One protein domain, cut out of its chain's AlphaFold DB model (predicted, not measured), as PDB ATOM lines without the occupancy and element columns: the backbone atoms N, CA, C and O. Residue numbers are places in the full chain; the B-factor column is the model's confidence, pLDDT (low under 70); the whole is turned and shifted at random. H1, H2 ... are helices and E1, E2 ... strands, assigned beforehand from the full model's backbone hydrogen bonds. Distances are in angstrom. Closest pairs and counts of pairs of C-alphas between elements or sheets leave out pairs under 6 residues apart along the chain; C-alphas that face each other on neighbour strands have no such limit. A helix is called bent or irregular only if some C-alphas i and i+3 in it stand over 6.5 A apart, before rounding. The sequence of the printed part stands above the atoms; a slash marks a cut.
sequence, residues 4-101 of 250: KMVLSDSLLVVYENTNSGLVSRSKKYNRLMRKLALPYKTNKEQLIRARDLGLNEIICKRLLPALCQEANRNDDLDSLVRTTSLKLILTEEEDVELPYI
ATOM      1  N   LYS A   4     113.274 155.172 146.249       93.81
ATOM      2  CA  LYS A   4     113.745 155.366 144.871       93.81
ATOM      3  C   LYS A   4     113.046 156.494 144.133       93.81
ATOM      4  O   LYS A   4     113.668 157.160 143.317       93.81
ATOM      5  N   MET A   5     111.764 156.702 144.410       94.75
ATOM      6  CA  MET A   5     110.924 157.679 143.713       94.75
ATOM      7  C   MET A   5     109.668 158.013 144.516       94.75
ATOM      8  O   MET A   5     109.421 157.420 145.568       94.75
ATOM      9  N   VAL A   6     108.865 158.933 143.992       97.44
ATOM     10  CA  VAL A   6     107.549 159.322 144.509       97.44
ATOM     11  C   VAL A   6     106.481 159.031 143.445       97.44
ATOM     12  O   VAL A   6     106.759 159.009 142.245       97.44
ATOM     13  N   LEU A   7     105.251 158.765 143.877       97.88
ATOM     14  CA  LEU A   7     104.077 158.688 143.002       97.88
ATOM     15  C   LEU A   7     103.299 160.001 143.097       97.88
ATOM     16  O   LEU A   7     103.270 160.598 144.167       97.88
ATOM     17  N   SER A   8     102.615 160.423 142.036       97.88
ATOM     18  CA  SER A   8     101.553 161.424 142.146       97.88
ATOM     19  C   SER A   8     100.403 160.889 143.003       97.88
ATOM     20  O   SER A   8     100.239 159.675 143.162       97.88
ATOM     21  N   ASP A   9      99.566 161.784 143.525       98.12
ATOM     22  CA  ASP A   9      98.456 161.409 144.408       98.12
ATOM     23  C   ASP A   9      97.513 160.389 143.738       98.12
ATOM     24  O   ASP A   9      97.134 159.387 144.345       98.12
ATOM     25  N   SER A  10      97.210 160.568 142.446       97.06
ATOM     26  CA  SER A  10      96.348 159.655 141.685       97.06
ATOM     27  C   SER A  10      96.977 158.275 141.450       97.06
ATOM     28  O   SER A  10      96.284 157.253 141.488       97.06
ATOM     29  N   LEU A  11      98.296 158.204 141.239       97.56
ATOM     30  CA  LEU A  11      99.003 156.930 141.100       97.56
ATOM     31  C   LEU A  11      99.203 156.234 142.444       97.56
ATOM     32  O   LEU A  11      99.169 155.001 142.476       97.56
ATOM     33  N   LEU A  12      99.336 156.986 143.541       98.19
ATOM     34  CA  LEU A  12      99.345 156.430 144.892       98.19
ATOM     35  C   LEU A  12      98.022 155.716 145.192       98.19
ATOM     36  O   LEU A  12      98.048 154.565 145.624       98.19
ATOM     37  N   VAL A  13      96.878 156.345 144.884       97.94
ATOM     38  CA  VAL A  13      95.546 155.724 145.026       97.94
ATOM     39  C   VAL A  13      95.482 154.398 144.272       97.94
ATOM     40  O   VAL A  13      95.067 153.382 144.827       97.94
ATOM     41  N   VAL A  14      95.920 154.386 143.009       97.19
ATOM     42  CA  VAL A  14      95.908 153.178 142.169       97.19
ATOM     43  C   VAL A  14      96.804 152.087 142.739       97.19
ATOM     44  O   VAL A  14      96.398 150.926 142.768       97.19
ATOM     45  N   TYR A  15      98.018 152.436 143.167       97.44
ATOM     46  CA  TYR A  15      98.945 151.466 143.729       97.44
ATOM     47  C   TYR A  15      98.394 150.864 145.021       97.44
ATOM     48  O   TYR A  15      98.241 149.650 145.105       97.44
ATOM     49  N   GLU A  16      98.047 151.694 146.002       97.50
ATOM     50  CA  GLU A  16      97.671 151.249 147.344       97.50
ATOM     51  C   GLU A  16      96.356 150.454 147.353       97.50
ATOM     52  O   GLU A  16      96.284 149.357 147.922       97.50
ATOM     53  N   ASN A  17      95.318 150.951 146.669       97.19
ATOM     54  CA  ASN A  17      94.023 150.269 146.608       97.19
ATOM     55  C   ASN A  17      94.131 148.889 145.940       97.19
ATOM     56  O   ASN A  17      93.480 147.938 146.373       97.19
ATOM     57  N   THR A  18      94.954 148.752 144.897       96.75
ATOM     58  CA  THR A  18      95.129 147.468 144.207       96.75
ATOM     59  C   THR A  18      96.118 146.546 144.925       96.75
ATOM     60  O   THR A  18      95.880 145.342 145.009       96.75
ATOM     61  N   ASN A  19      97.214 147.077 145.473       94.50
ATOM     62  CA  ASN A  19      98.240 146.285 146.156       94.50
ATOM     63  C   ASN A  19      97.741 145.699 147.490       94.50
ATOM     64  O   ASN A  19      98.164 144.618 147.882       94.50
ATOM     65  N   SER A  20      96.793 146.370 148.153       92.38
ATOM     66  CA  SER A  20      96.100 145.847 149.342       92.38
ATOM     67  C   SER A  20      95.080 144.737 149.046       92.38
ATOM     68  O   SER A  20      94.548 144.141 149.979       92.38
ATOM     69  N   GLY A  21      94.782 144.460 147.770       92.50
ATOM     70  CA  GLY A  21      93.762 143.488 147.359       92.50
ATOM     71  C   GLY A  21      92.319 143.991 147.476       92.50
ATOM     72  O   GLY A  21      91.396 143.247 147.155       92.50
ATOM     73  N   LEU A  22      92.112 145.246 147.892       88.44
ATOM     74  CA  LEU A  22      90.784 145.861 148.022       88.44
ATOM     75  C   LEU A  22      90.157 146.191 146.663       88.44
ATOM     76  O   LEU A  22      88.936 146.228 146.531       88.44
ATOM     77  N   VAL A  23      90.991 146.419 145.649       92.94
ATOM     78  CA  VAL A  23      90.578 146.662 144.264       92.94
ATOM     79  C   VAL A  23      91.265 145.662 143.342       92.94
ATOM     80  O   VAL A  23      92.451 145.363 143.488       92.94
ATOM     81  N   SER A  24      90.526 145.151 142.358       93.50
ATOM     82  CA  SER A  24      91.063 144.217 141.369       93.50
ATOM     83  C   SER A  24      92.164 144.856 140.511       93.50
ATOM     84  O   SER A  24      92.205 146.068 140.279       93.50
ATOM     85  N   ARG A  25      93.093 144.029 140.016       94.25
ATOM     86  CA  ARG A  25      94.196 144.509 139.175       94.25
ATOM     87  C   ARG A  25      93.668 145.104 137.873       94.25
ATOM     88  O   ARG A  25      93.044 144.418 137.070       94.25
ATOM     89  N   SER A  26      94.006 146.365 137.627       93.44
ATOM     90  CA  SER A  26      93.677 147.064 136.384       93.44
ATOM     91  C   SER A  26      94.848 147.052 135.392       93.44
ATOM     92  O   SER A  26      96.015 146.885 135.761       93.44
ATOM     93  N   LYS A  27      94.566 147.308 134.104       93.75
ATOM     94  CA  LYS A  27      95.617 147.544 133.090       93.75
ATOM     95  C   LYS A  27      96.555 148.685 133.502       93.75
ATOM     96  O   LYS A  27      97.753 148.620 133.228       93.75
ATOM     97  N   LYS A  28      96.011 149.707 134.171       94.12
ATOM     98  CA  LYS A  28      96.753 150.859 134.692       94.12
ATOM     99  C   LYS A  28      97.739 150.438 135.781       94.12
ATOM    100  O   LYS A  28      98.920 150.728 135.637       94.12
ATOM    101  N   TYR A  29      97.293 149.672 136.778       95.19
ATOM    102  CA  TYR A  29      98.165 149.109 137.815       95.19
ATOM    103  C   TYR A  29      99.283 148.249 137.212       95.19
ATOM    104  O   TYR A  29     100.459 148.448 137.501       95.19
ATOM    105  N   ASN A  30      98.943 147.348 136.286       93.06
ATOM    106  CA  ASN A  30      99.933 146.487 135.631       93.06
ATOM    107  C   ASN A  30     100.975 147.274 134.823       93.06
ATOM    108  O   ASN A  30     102.087 146.785 134.625       93.06
ATOM    109  N   ARG A  31     100.625 148.459 134.309       92.06
ATOM    110  CA  ARG A  31     101.575 149.361 133.649       92.06
ATOM    111  C   ARG A  31     102.430 150.095 134.676       92.06
ATOM    112  O   ARG A  31     103.644 150.088 134.519       92.06
ATOM    113  N   LEU A  32     101.812 150.652 135.721       93.62
ATOM    114  CA  LEU A  32     102.506 151.308 136.830       93.62
ATOM    115  C   LEU A  32     103.587 150.399 137.423       93.62
ATOM    116  O   LEU A  32     104.731 150.810 137.534       93.62
ATOM    117  N   MET A  33     103.272 149.131 137.693       92.19
ATOM    118  CA  MET A  33     104.223 148.179 138.282       92.19
ATOM    119  C   MET A  33     105.455 147.878 137.418       92.19
ATOM    120  O   MET A  33     106.471 147.457 137.951       92.19
ATOM    121  N   ARG A  34     105.405 148.101 136.097       89.81
ATOM    122  CA  ARG A  34     106.589 147.955 135.221       89.81
ATOM    123  C   ARG A  34     107.528 149.160 135.284       89.81
ATOM    124  O   ARG A  34     108.608 149.125 134.705       89.81
ATOM    125  N   LYS A  35     107.058 150.246 135.890       90.00
ATOM    126  CA  LYS A  35     107.691 151.565 135.915       90.00
ATOM    127  C   LYS A  35     108.028 151.991 137.335       90.00
ATOM    128  O   LYS A  35     108.910 152.806 137.522       90.00
ATOM    129  N   LEU A  36     107.327 151.462 138.328       91.19
ATOM    130  CA  LEU A  36     107.527 151.799 139.723       91.19
ATOM    131  C   LEU A  36     108.810 151.160 140.253       91.19
ATOM    132  O   LEU A  36     108.917 149.937 140.343       91.19
ATOM    133  N   ALA A  37     109.750 152.006 140.657       90.75
ATOM    134  CA  ALA A  37     110.931 151.609 141.399       90.75
ATOM    135  C   ALA A  37     110.584 151.526 142.893       90.75
ATOM    136  O   ALA A  37     110.290 152.537 143.530       90.75
ATOM    137  N   LEU A  38     110.603 150.318 143.462       91.31
ATOM    138  CA  LEU A  38     110.346 150.105 144.889       91.31
ATOM    139  C   LEU A  38     111.642 150.123 145.716       91.31
ATOM    140  O   LEU A  38     112.657 149.611 145.239       91.31
ATOM    141  N   PRO A  39     111.602 150.616 146.969       93.81
ATOM    142  CA  PRO A  39     110.442 151.225 147.631       93.81
ATOM    143  C   PRO A  39     110.220 152.685 147.182       93.81
ATOM    144  O   PRO A  39     111.184 153.417 146.972       93.81
ATOM    145  N   TYR A  40     108.963 153.128 147.064       95.38
ATOM    146  CA  TYR A  40     108.626 154.544 146.826       95.38
ATOM    147  C   TYR A  40     108.423 155.287 148.151       95.38
ATOM    148  O   TYR A  40     108.088 154.669 149.167       95.38
ATOM    149  N   LYS A  41     108.608 156.609 148.143       96.88
ATOM    150  CA  LYS A  41     108.334 157.483 149.286       96.88
ATOM    151  C   LYS A  41     106.936 158.097 149.166       96.88
ATOM    152  O   LYS A  41     106.507 158.479 148.082       96.88
ATOM    153  N   THR A  42     106.254 158.205 150.302       97.62
ATOM    154  CA  THR A  42     105.016 158.972 150.495       97.62
ATOM    155  C   THR A  42     105.059 159.648 151.870       97.62
ATOM    156  O   THR A  42     105.967 159.372 152.664       97.62
ATOM    157  N   ASN A  43     104.109 160.535 152.155       98.06
ATOM    158  CA  ASN A  43     103.999 161.242 153.425       98.06
ATOM    159  C   ASN A  43     102.534 161.476 153.833       98.06
ATOM    160  O   ASN A  43     101.598 161.141 153.105       98.06
ATOM    161  N   LYS A  44     102.332 162.029 155.035       97.94
ATOM    162  CA  LYS A  44     100.999 162.287 155.600       97.94
ATOM    163  C   LYS A  44     100.192 163.242 154.715       97.94
ATOM    164  O   LYS A  44      99.019 162.983 154.474       97.94
ATOM    165  N   GLU A  45     100.806 164.319 154.230       97.81
ATOM    166  CA  GLU A  45     100.129 165.318 153.398       97.81
ATOM    167  C   GLU A  45      99.607 164.721 152.089       97.81
ATOM    168  O   GLU A  45      98.441 164.894 151.739       97.81
ATOM    169  N   GLN A  46     100.434 163.926 151.412       98.19
ATOM    170  CA  GLN A  46     100.027 163.187 150.228       98.19
ATOM    171  C   GLN A  46      98.900 162.194 150.525       98.19
ATOM    172  O   GLN A  46      97.963 162.088 149.739       98.19
ATOM    173  N   LEU A  47      98.964 161.469 151.646       97.81
ATOM    174  CA  LEU A  47      97.931 160.496 152.000       97.81
ATOM    175  C   LEU A  47      96.559 161.161 152.199       97.81
ATOM    176  O   LEU A  47      95.542 160.590 151.808       97.81
ATOM    177  N   ILE A  48      96.531 162.369 152.772       97.31
ATOM    178  CA  ILE A  48      95.304 163.163 152.936       97.31
ATOM    179  C   ILE A  48      94.730 163.538 151.567       97.31
ATOM    180  O   ILE A  48      93.558 163.263 151.317       97.31
ATOM    181  N   ARG A  49      95.553 164.071 150.654       97.88
ATOM    182  CA  ARG A  49      95.104 164.399 149.288       97.88
ATOM    183  C   ARG A  49      94.635 163.158 148.525       97.88
ATOM    184  O   ARG A  49      93.600 163.180 147.869       97.88
ATOM    185  N   ALA A  50      95.344 162.037 148.663       97.88
ATOM    186  CA  ALA A  50      94.969 160.767 148.050       97.88
ATOM    187  C   ALA A  50      93.642 160.213 148.598       97.88
ATOM    188  O   ALA A  50      92.864 159.632 147.842       97.88
ATOM    189  N   ARG A  51      93.345 160.407 149.891       97.25
ATOM    190  CA  ARG A  51      92.046 160.057 150.489       97.25
ATOM    191  C   ARG A  51      90.902 160.797 149.811       97.25
ATOM    192  O   ARG A  51      89.912 160.163 149.456       97.25
ATOM    193  N   ASP A  52      91.069 162.091 149.561       96.62
ATOM    194  CA  ASP A  52      90.051 162.907 148.893       96.62
ATOM    195  C   ASP A  52      89.854 162.486 147.415       96.62
ATOM    196  O   ASP A  52      88.790 162.699 146.837       96.62
ATOM    197  N   LEU A  53      90.842 161.792 146.834       97.06
ATOM    198  CA  LEU A  53      90.795 161.167 145.505       97.06
ATOM    199  C   LEU A  53      90.323 159.697 145.508       97.06
ATOM    200  O   LEU A  53      90.331 159.044 144.462       97.06
ATOM    201  N   GLY A  54      89.914 159.152 146.658       96.75
ATOM    202  CA  GLY A  54      89.376 157.792 146.768       96.75
ATOM    203  C   GLY A  54      90.369 156.721 147.231       96.75
ATOM    204  O   GLY A  54      90.150 155.530 146.979       96.75
ATOM    205  N   LEU A  55      91.458 157.093 147.913       97.75
ATOM    206  CA  LEU A  55      92.257 156.124 148.670       97.75
ATOM    207  C   LEU A  55      91.389 155.470 149.754       97.75
ATOM    208  O   LEU A  55      90.678 156.146 150.497       97.75
ATOM    209  N   ASN A  56      91.449 154.143 149.848       97.50
ATOM    210  CA  ASN A  56      90.603 153.397 150.766       97.50
ATOM    211  C   ASN A  56      90.922 153.726 152.235       97.50
ATOM    212  O   ASN A  56      92.074 153.683 152.669       97.50
ATOM    213  N   GLU A  57      89.880 153.964 153.029       95.88
ATOM    214  CA  GLU A  57      89.990 154.370 154.433       95.88
ATOM    215  C   GLU A  57      90.751 153.362 155.315       95.88
ATOM    216  O   GLU A  57      91.441 153.756 156.255       95.88
ATOM    217  N   ILE A  58      90.684 152.060 155.009       96.19
ATOM    218  CA  ILE A  58      91.459 151.025 155.719       96.19
ATOM    219  C   ILE A  58      92.961 151.273 155.537       96.19
ATOM    220  O   ILE A  58      93.742 151.134 156.481       96.19
ATOM    221  N   ILE A  59      93.371 151.678 154.334       96.44
ATOM    222  CA  ILE A  59      94.763 151.999 154.021       96.44
ATOM    223  C   ILE A  59      95.176 153.279 154.738       96.44
ATOM    224  O   ILE A  59      96.226 153.290 155.381       96.44
ATOM    225  N   CYS A  60      94.335 154.316 154.692       95.31
ATOM    226  CA  CYS A  60      94.570 155.568 155.409       95.31
ATOM    227  C   CYS A  60      94.815 155.311 156.901       95.31
ATOM    228  O   CYS A  60      95.857 155.694 157.430       95.31
ATOM    229  N   LYS A  61      93.914 154.576 157.564       95.69
ATOM    230  CA  LYS A  61      94.030 154.225 158.990       95.69
ATOM    231  C   LYS A  61      95.292 153.431 159.316       95.69
ATOM    232  O   LYS A  61      95.851 153.598 160.397       95.69
ATOM    233  N   ARG A  62      95.745 152.581 158.391       95.94
ATOM    234  CA  ARG A  62      96.964 151.780 158.550       95.94
ATOM    235  C   ARG A  62      98.239 152.617 158.420       95.94
ATOM    236  O   ARG A  62      99.162 152.417 159.200       95.94
ATOM    237  N   LEU A  63      98.317 153.505 157.427       96.12
ATOM    238  CA  LEU A  63      99.560 154.212 157.082       96.12
ATOM    239  C   LEU A  63      99.733 155.538 157.832       96.12
ATOM    240  O   LEU A  63     100.850 155.882 158.222       96.12
ATOM    241  N   LEU A  64      98.644 156.279 158.056       95.94
ATOM    242  CA  LEU A  64      98.687 157.641 158.592       95.94
ATOM    243  C   LEU A  64      99.417 157.759 159.946       95.94
ATOM    244  O   LEU A  64     100.216 158.686 160.076       95.94
ATOM    245  N   PRO A  65      99.236 156.849 160.933       96.81
ATOM    246  CA  PRO A  65      99.911 156.977 162.226       96.81
ATOM    247  C   PRO A  65     101.439 157.003 162.116       96.81
ATOM    248  O   PRO A  65     102.082 157.814 162.779       96.81
ATOM    249  N   ALA A  66     102.011 156.157 161.251       96.19
ATOM    250  CA  ALA A  66     103.452 156.118 161.017       96.19
ATOM    251  C   ALA A  66     103.926 157.379 160.281       96.19
ATOM    252  O   ALA A  66     104.884 158.021 160.703       96.19
ATOM    253  N   LEU A  67     103.208 157.790 159.230       97.00
ATOM    254  CA  LEU A  67     103.569 158.967 158.436       97.00
ATOM    255  C   LEU A  67     103.476 160.280 159.228       97.00
ATOM    256  O   LEU A  67     104.203 161.221 158.925       97.00
ATOM    257  N   CYS A  68     102.629 160.358 160.260       96.44
ATOM    258  CA  CYS A  68     102.556 161.513 161.159       96.44
ATOM    259  C   CYS A  68     103.832 161.740 161.985       96.44
ATOM    260  O   CYS A  68     104.037 162.858 162.455       96.44
ATOM    261  N   GLN A  69     104.665 160.713 162.175       96.25
ATOM    262  CA  GLN A  69     105.903 160.807 162.960       96.25
ATOM    263  C   GLN A  69     107.128 161.147 162.101       96.25
ATOM    264  O   GLN A  69     108.186 161.473 162.631       96.25
ATOM    265  N   GLU A  70     106.997 161.092 160.775       95.44
ATOM    266  CA  GLU A  70     108.095 161.389 159.860       95.44
ATOM    267  C   GLU A  70     108.397 162.901 159.816       95.44
ATOM    268  O   GLU A  70     107.519 163.763 159.973       95.44
ATOM    269  N   ALA A  71     109.661 163.246 159.560       95.00
ATOM    270  CA  ALA A  71     110.088 164.640 159.432       95.00
ATOM    271  C   ALA A  71     109.439 165.331 158.218       95.00
ATOM    272  O   ALA A  71     108.953 166.451 158.339       95.00
ATOM    273  N   ASN A  72     109.335 164.617 157.094       95.06
ATOM    274  CA  ASN A  72     108.766 165.085 155.823       95.06
ATOM    275  C   ASN A  72     107.242 164.914 155.722       95.06
ATOM    276  O   ASN A  72     106.678 164.894 154.628       95.06
ATOM    277  N   ARG A  73     106.548 164.763 156.858       97.06
ATOM    278  CA  ARG A  73     105.099 164.502 156.908       97.06
ATOM    279  C   ARG A  73     104.249 165.548 156.174       97.06
ATOM    280  O   ARG A  73     103.155 165.212 155.733       97.06
ATOM    281  N   ASN A  74     104.741 166.782 156.065       97.44
ATOM    282  CA  ASN A  74     104.030 167.923 155.482       97.44
ATOM    283  C   ASN A  74     104.626 168.401 154.149       97.44
ATOM    284  O   ASN A  74     104.164 169.405 153.618       97.44
ATOM    285  N   ASP A  75     105.649 167.722 153.635       97.75
ATOM    286  CA  ASP A  75     106.328 168.133 152.407       97.75
ATOM    287  C   ASP A  75     105.380 168.031 151.200       97.75
ATOM    288  O   ASP A  75     104.549 167.117 151.104       97.75
ATOM    289  N   ASP A  76     105.517 168.948 150.246       97.31
ATOM    290  CA  ASP A  76     104.963 168.749 148.906       97.31
ATOM    291  C   ASP A  76     105.747 167.658 148.149       97.31
ATOM    292  O   ASP A  76     106.755 167.133 148.633       97.31
ATOM    293  N   LEU A  77     105.268 167.258 146.965       97.19
ATOM    294  CA  LEU A  77     105.914 166.180 146.209       97.19
ATOM    295  C   LEU A  77     107.330 166.556 145.756       97.19
ATOM    296  O   LEU A  77     108.211 165.696 145.791       97.19
ATOM    297  N   ASP A  78     107.563 167.821 145.400       95.19
ATOM    298  CA  ASP A  78     108.864 168.322 144.943       95.19
ATOM    299  C   ASP A  78     109.905 168.331 146.066       95.19
ATOM    300  O   ASP A  78     111.080 168.043 145.841       95.19
ATOM    301  N   SER A  79     109.489 168.622 147.294       95.88
ATOM    302  CA  SER A  79     110.330 168.544 148.487       95.88
ATOM    303  C   SER A  79     110.548 167.091 148.895       95.88
ATOM    304  O   SER A  79     111.681 166.672 149.132       95.88
ATOM    305  N   LEU A  80     109.488 166.277 148.878       96.56
ATOM    306  CA  LEU A  80     109.555 164.868 149.249       96.56
ATOM    307  C   LEU A  80     110.489 164.077 148.326       96.56
ATOM    308  O   LEU A  80     111.307 163.278 148.795       96.56
ATOM    309  N   VAL A  81     110.406 164.304 147.014       96.25
ATOM    310  CA  VAL A  81     111.191 163.560 146.024       96.25
ATOM    311  C   VAL A  81     112.693 163.851 146.129       96.25
ATOM    312  O   VAL A  81     113.502 162.971 145.820       96.25
ATOM    313  N   ARG A  82     113.088 165.007 146.688       95.00
ATOM    314  CA  ARG A  82     114.492 165.316 147.027       95.00
ATOM    315  C   ARG A  82     115.093 164.331 148.026       95.00
ATOM    316  O   ARG A  82     116.309 164.267 148.122       95.00
ATOM    317  N   THR A  83     114.288 163.528 148.720       94.31
ATOM    318  CA  THR A  83     114.748 162.496 149.671       94.31
ATOM    319  C   THR A  83     114.764 161.081 149.077       94.31
ATOM    320  O   THR A  83     114.887 160.092 149.800       94.31
ATOM    321  N   THR A  84     114.654 160.967 147.750       95.56
ATOM    322  CA  THR A  84     114.719 159.690 147.020       95.56
ATOM    323  C   THR A  84     115.993 159.568 146.185       95.56
ATOM    324  O   THR A  84     116.643 160.577 145.930       95.56
ATOM    325  N   SER A  85     116.381 158.361 145.769       94.94
ATOM    326  CA  SER A  85     117.625 158.150 145.018       94.94
ATOM    327  C   SER A  85     117.540 158.702 143.594       94.94
ATOM    328  O   SER A  85     118.362 159.528 143.212       94.94
ATOM    329  N   LEU A  86     116.509 158.330 142.827       94.75
ATOM    330  CA  LEU A  86     116.362 158.766 141.434       94.75
ATOM    331  C   LEU A  86     115.803 160.181 141.300       94.75
ATOM    332  O   LEU A  86     115.865 160.742 140.220       94.75
ATOM    333  N   LYS A  87     115.244 160.763 142.365       95.75
ATOM    334  CA  LYS A  87     114.621 162.094 142.336       95.75
ATOM    335  C   LYS A  87     113.522 162.231 141.261       95.75
ATOM    336  O   LYS A  87     113.417 163.267 140.611       95.75
ATOM    337  N   LEU A  88     112.702 161.192 141.075       95.38
ATOM    338  CA  LEU A  88     111.627 161.150 140.071       95.38
ATOM    339  C   LEU A  88     110.234 161.044 140.695       95.38
ATOM    340  O   LEU A  88     110.044 160.338 141.690       95.38
ATOM    341  N   ILE A  89     109.258 161.687 140.052       96.56
ATOM    342  CA  ILE A  89     107.835 161.595 140.390       96.56
ATOM    343  C   ILE A  89     107.096 160.945 139.221       96.56
ATOM    344  O   ILE A  89     107.005 161.515 138.136       96.56
ATOM    345  N   LEU A  90     106.538 159.749 139.419       96.12
ATOM    346  CA  LEU A  90     105.644 159.161 138.419       96.12
ATOM    347  C   LEU A  90     104.293 159.874 138.455       96.12
ATOM    348  O   LEU A  90     103.697 159.996 139.521       96.12
ATOM    349  N   THR A  91     103.778 160.272 137.294       96.25
ATOM    350  CA  THR A  91     102.477 160.944 137.156       96.25
ATOM    351  C   THR A  91     101.671 160.405 135.973       96.25
ATOM    352  O   THR A  91     102.178 159.660 135.133       96.25
ATOM    353  N   GLU A  92     100.386 160.735 135.923       94.62
ATOM    354  CA  GLU A  92      99.513 160.476 134.771       94.62
ATOM    355  C   GLU A  92      99.502 161.605 133.754       94.62
ATOM    356  O   GLU A  92      99.096 161.372 132.614       94.62
ATOM    357  N   GLU A  93      99.944 162.787 134.171       94.56
ATOM    358  CA  GLU A  93      99.982 163.992 133.354       94.56
ATOM    359  C   GLU A  93     100.919 163.797 132.162       94.56
ATOM    360  O   GLU A  93     102.024 163.253 132.280       94.56
ATOM    361  N   GLU A  94     100.422 164.155 130.983       91.56
ATOM    362  CA  GLU A  94     101.184 164.154 129.735       91.56
ATOM    363  C   GLU A  94     101.940 165.487 129.615       91.56
ATOM    364  O   GLU A  94     101.609 166.447 130.304       91.56
ATOM    365  N   ASP A  95     102.996 165.519 128.799       88.12
ATOM    366  CA  ASP A  95     103.802 166.725 128.545       88.12
ATOM    367  C   ASP A  95     104.390 167.409 129.800       88.12
ATOM    368  O   ASP A  95     104.520 168.629 129.872       88.12
ATOM    369  N   VAL A  96     104.780 166.603 130.791       91.50
ATOM    370  CA  VAL A  96     105.451 167.063 132.017       91.50
ATOM    371  C   VAL A  96     106.968 167.182 131.855       91.50
ATOM    372  O   VAL A  96     107.590 166.441 131.090       91.50
ATOM    373  N   GLU A  97     107.579 168.077 132.632       91.50
ATOM    374  CA  GLU A  97     109.034 168.210 132.735       91.50
ATOM    375  C   GLU A  97     109.608 167.434 133.929       91.50
ATOM    376  O   GLU A  97     108.924 167.173 134.921       91.50
ATOM    377  N   LEU A  98     110.906 167.116 133.870       92.75
ATOM    378  CA  LEU A  98     111.631 166.538 135.003       92.75
ATOM    379  C   LEU A  98     111.524 167.458 136.236       92.75
ATOM    380  O   LEU A  98     111.665 168.674 136.093       92.75
ATOM    381  N   PRO A  99     111.302 166.908 137.447       94.25
ATOM    382  CA  PRO A  99     111.432 165.492 137.825       94.25
ATOM    383  C   PRO A  99     110.189 164.617 137.578       94.25
ATOM    384  O   PRO A  99     110.196 163.434 137.927       94.25
ATOM    385  N   TYR A 100     109.121 165.160 136.996       95.12
ATOM    386  CA  TYR A 100     107.915 164.395 136.700       95.12
ATOM    387  C   TYR A 100     108.106 163.556 135.439       95.12
ATOM    388  O   TYR A 100     108.636 164.003 134.425       95.12
ATOM    389  N   ILE A 101     107.652 162.308 135.501       93.50
ATOM    390  CA  ILE A 101     107.655 161.391 134.369       93.50
ATOM    391  C   ILE A 101     106.294 160.724 134.240       93.50
ATOM    392  O   ILE A 101     105.776 160.104 135.173       93.50
TER     393      ILE A 101
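Overview. This is residues 4 to 101 of the 250 residues of an uncharacterized protein of Yersinia enterocolitica (UniProt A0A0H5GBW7). A very short parallel strand pair, E1 beside E2, lies near the middle, and H1 runs off from the end of E1 with H2 packed across it on one side and the helical hairpin of H3 and H4 on another. H5 packs on the strand pair near Val 6, and residues 40 to 41 and 100 to 101 widen the strip by short parallel pairings with E1 and E2. The printed part has 98 residues, with five named helices and two named strands in the order E1, H1, H2, H3, H4, H5, E2; the class is mostly helix, though under half of the residues, 48, are in named elements. The whole is compact, with a radius of gyration of the C-alphas of 12.8 A and spans of 34 by 32 by 21 A.

Along the chain. E1 is residues 5 to 7, beginning at C-alpha 5 (110.924, 157.679, 143.713), and E2 is residues 89 to 91, ending at C-alpha 91 (102.477, 160.944, 137.156). H1, residues 9 to 19, is 15.2 A long and begins at C-alpha 9 (98.456, 161.409, 144.408). H2 is residues 27 to 32, H3 is residues 44 to 52 with 12.9 A, H4 is residues 57 to 67 with 14.9 A, and H5 is residues 77 to 81. H4 is irregular: C-alphas 62 and 65 are 7.0 A apart.

Arrangement. E1 and E2 are parallel neighbours at 29 degrees, with N 90 and O 6 within hydrogen-bond range at 2.9 A. They form a strand-helix-strand unit, two parallel neighbour strands with the five helices between them along the chain. The closest C-alphas of H1 and E2 are those of Leu 11 and Thr 91, 6.6 A apart; those of E1 and H5 are Val 6 and Val 81, 5.8 A. H1 touches H3, about perpendicular at 82 degrees, closest at the C-alphas of Asp 9 and Ala 50, 5.1 A. H1 touches H2, only just about perpendicular at 71 degrees, closest at the C-alphas of Val 14 and Tyr 29, 6.4 A. H3 and H4 touch as a hairpin, a shallow tilt of 13 degrees, opposite ways, closest at the C-alphas of Lys 44 and Leu 67, 5.1 A. H2 and H4 are apart. In H1, H2, H3 and H5 every O i to N i+4 pair is within hydrogen-bond range; in H4, 5 of 7 are.

Size, cuts and confidence. The C-alphas of Pro 65 and Asp 95, the two farthest apart, are 35.3 A from each other. The printed part has no cut, and its one long link, 11 residues, joins H2 to H3. The mean pLDDT of the printed part is 95.3, and no printed residue is under 70.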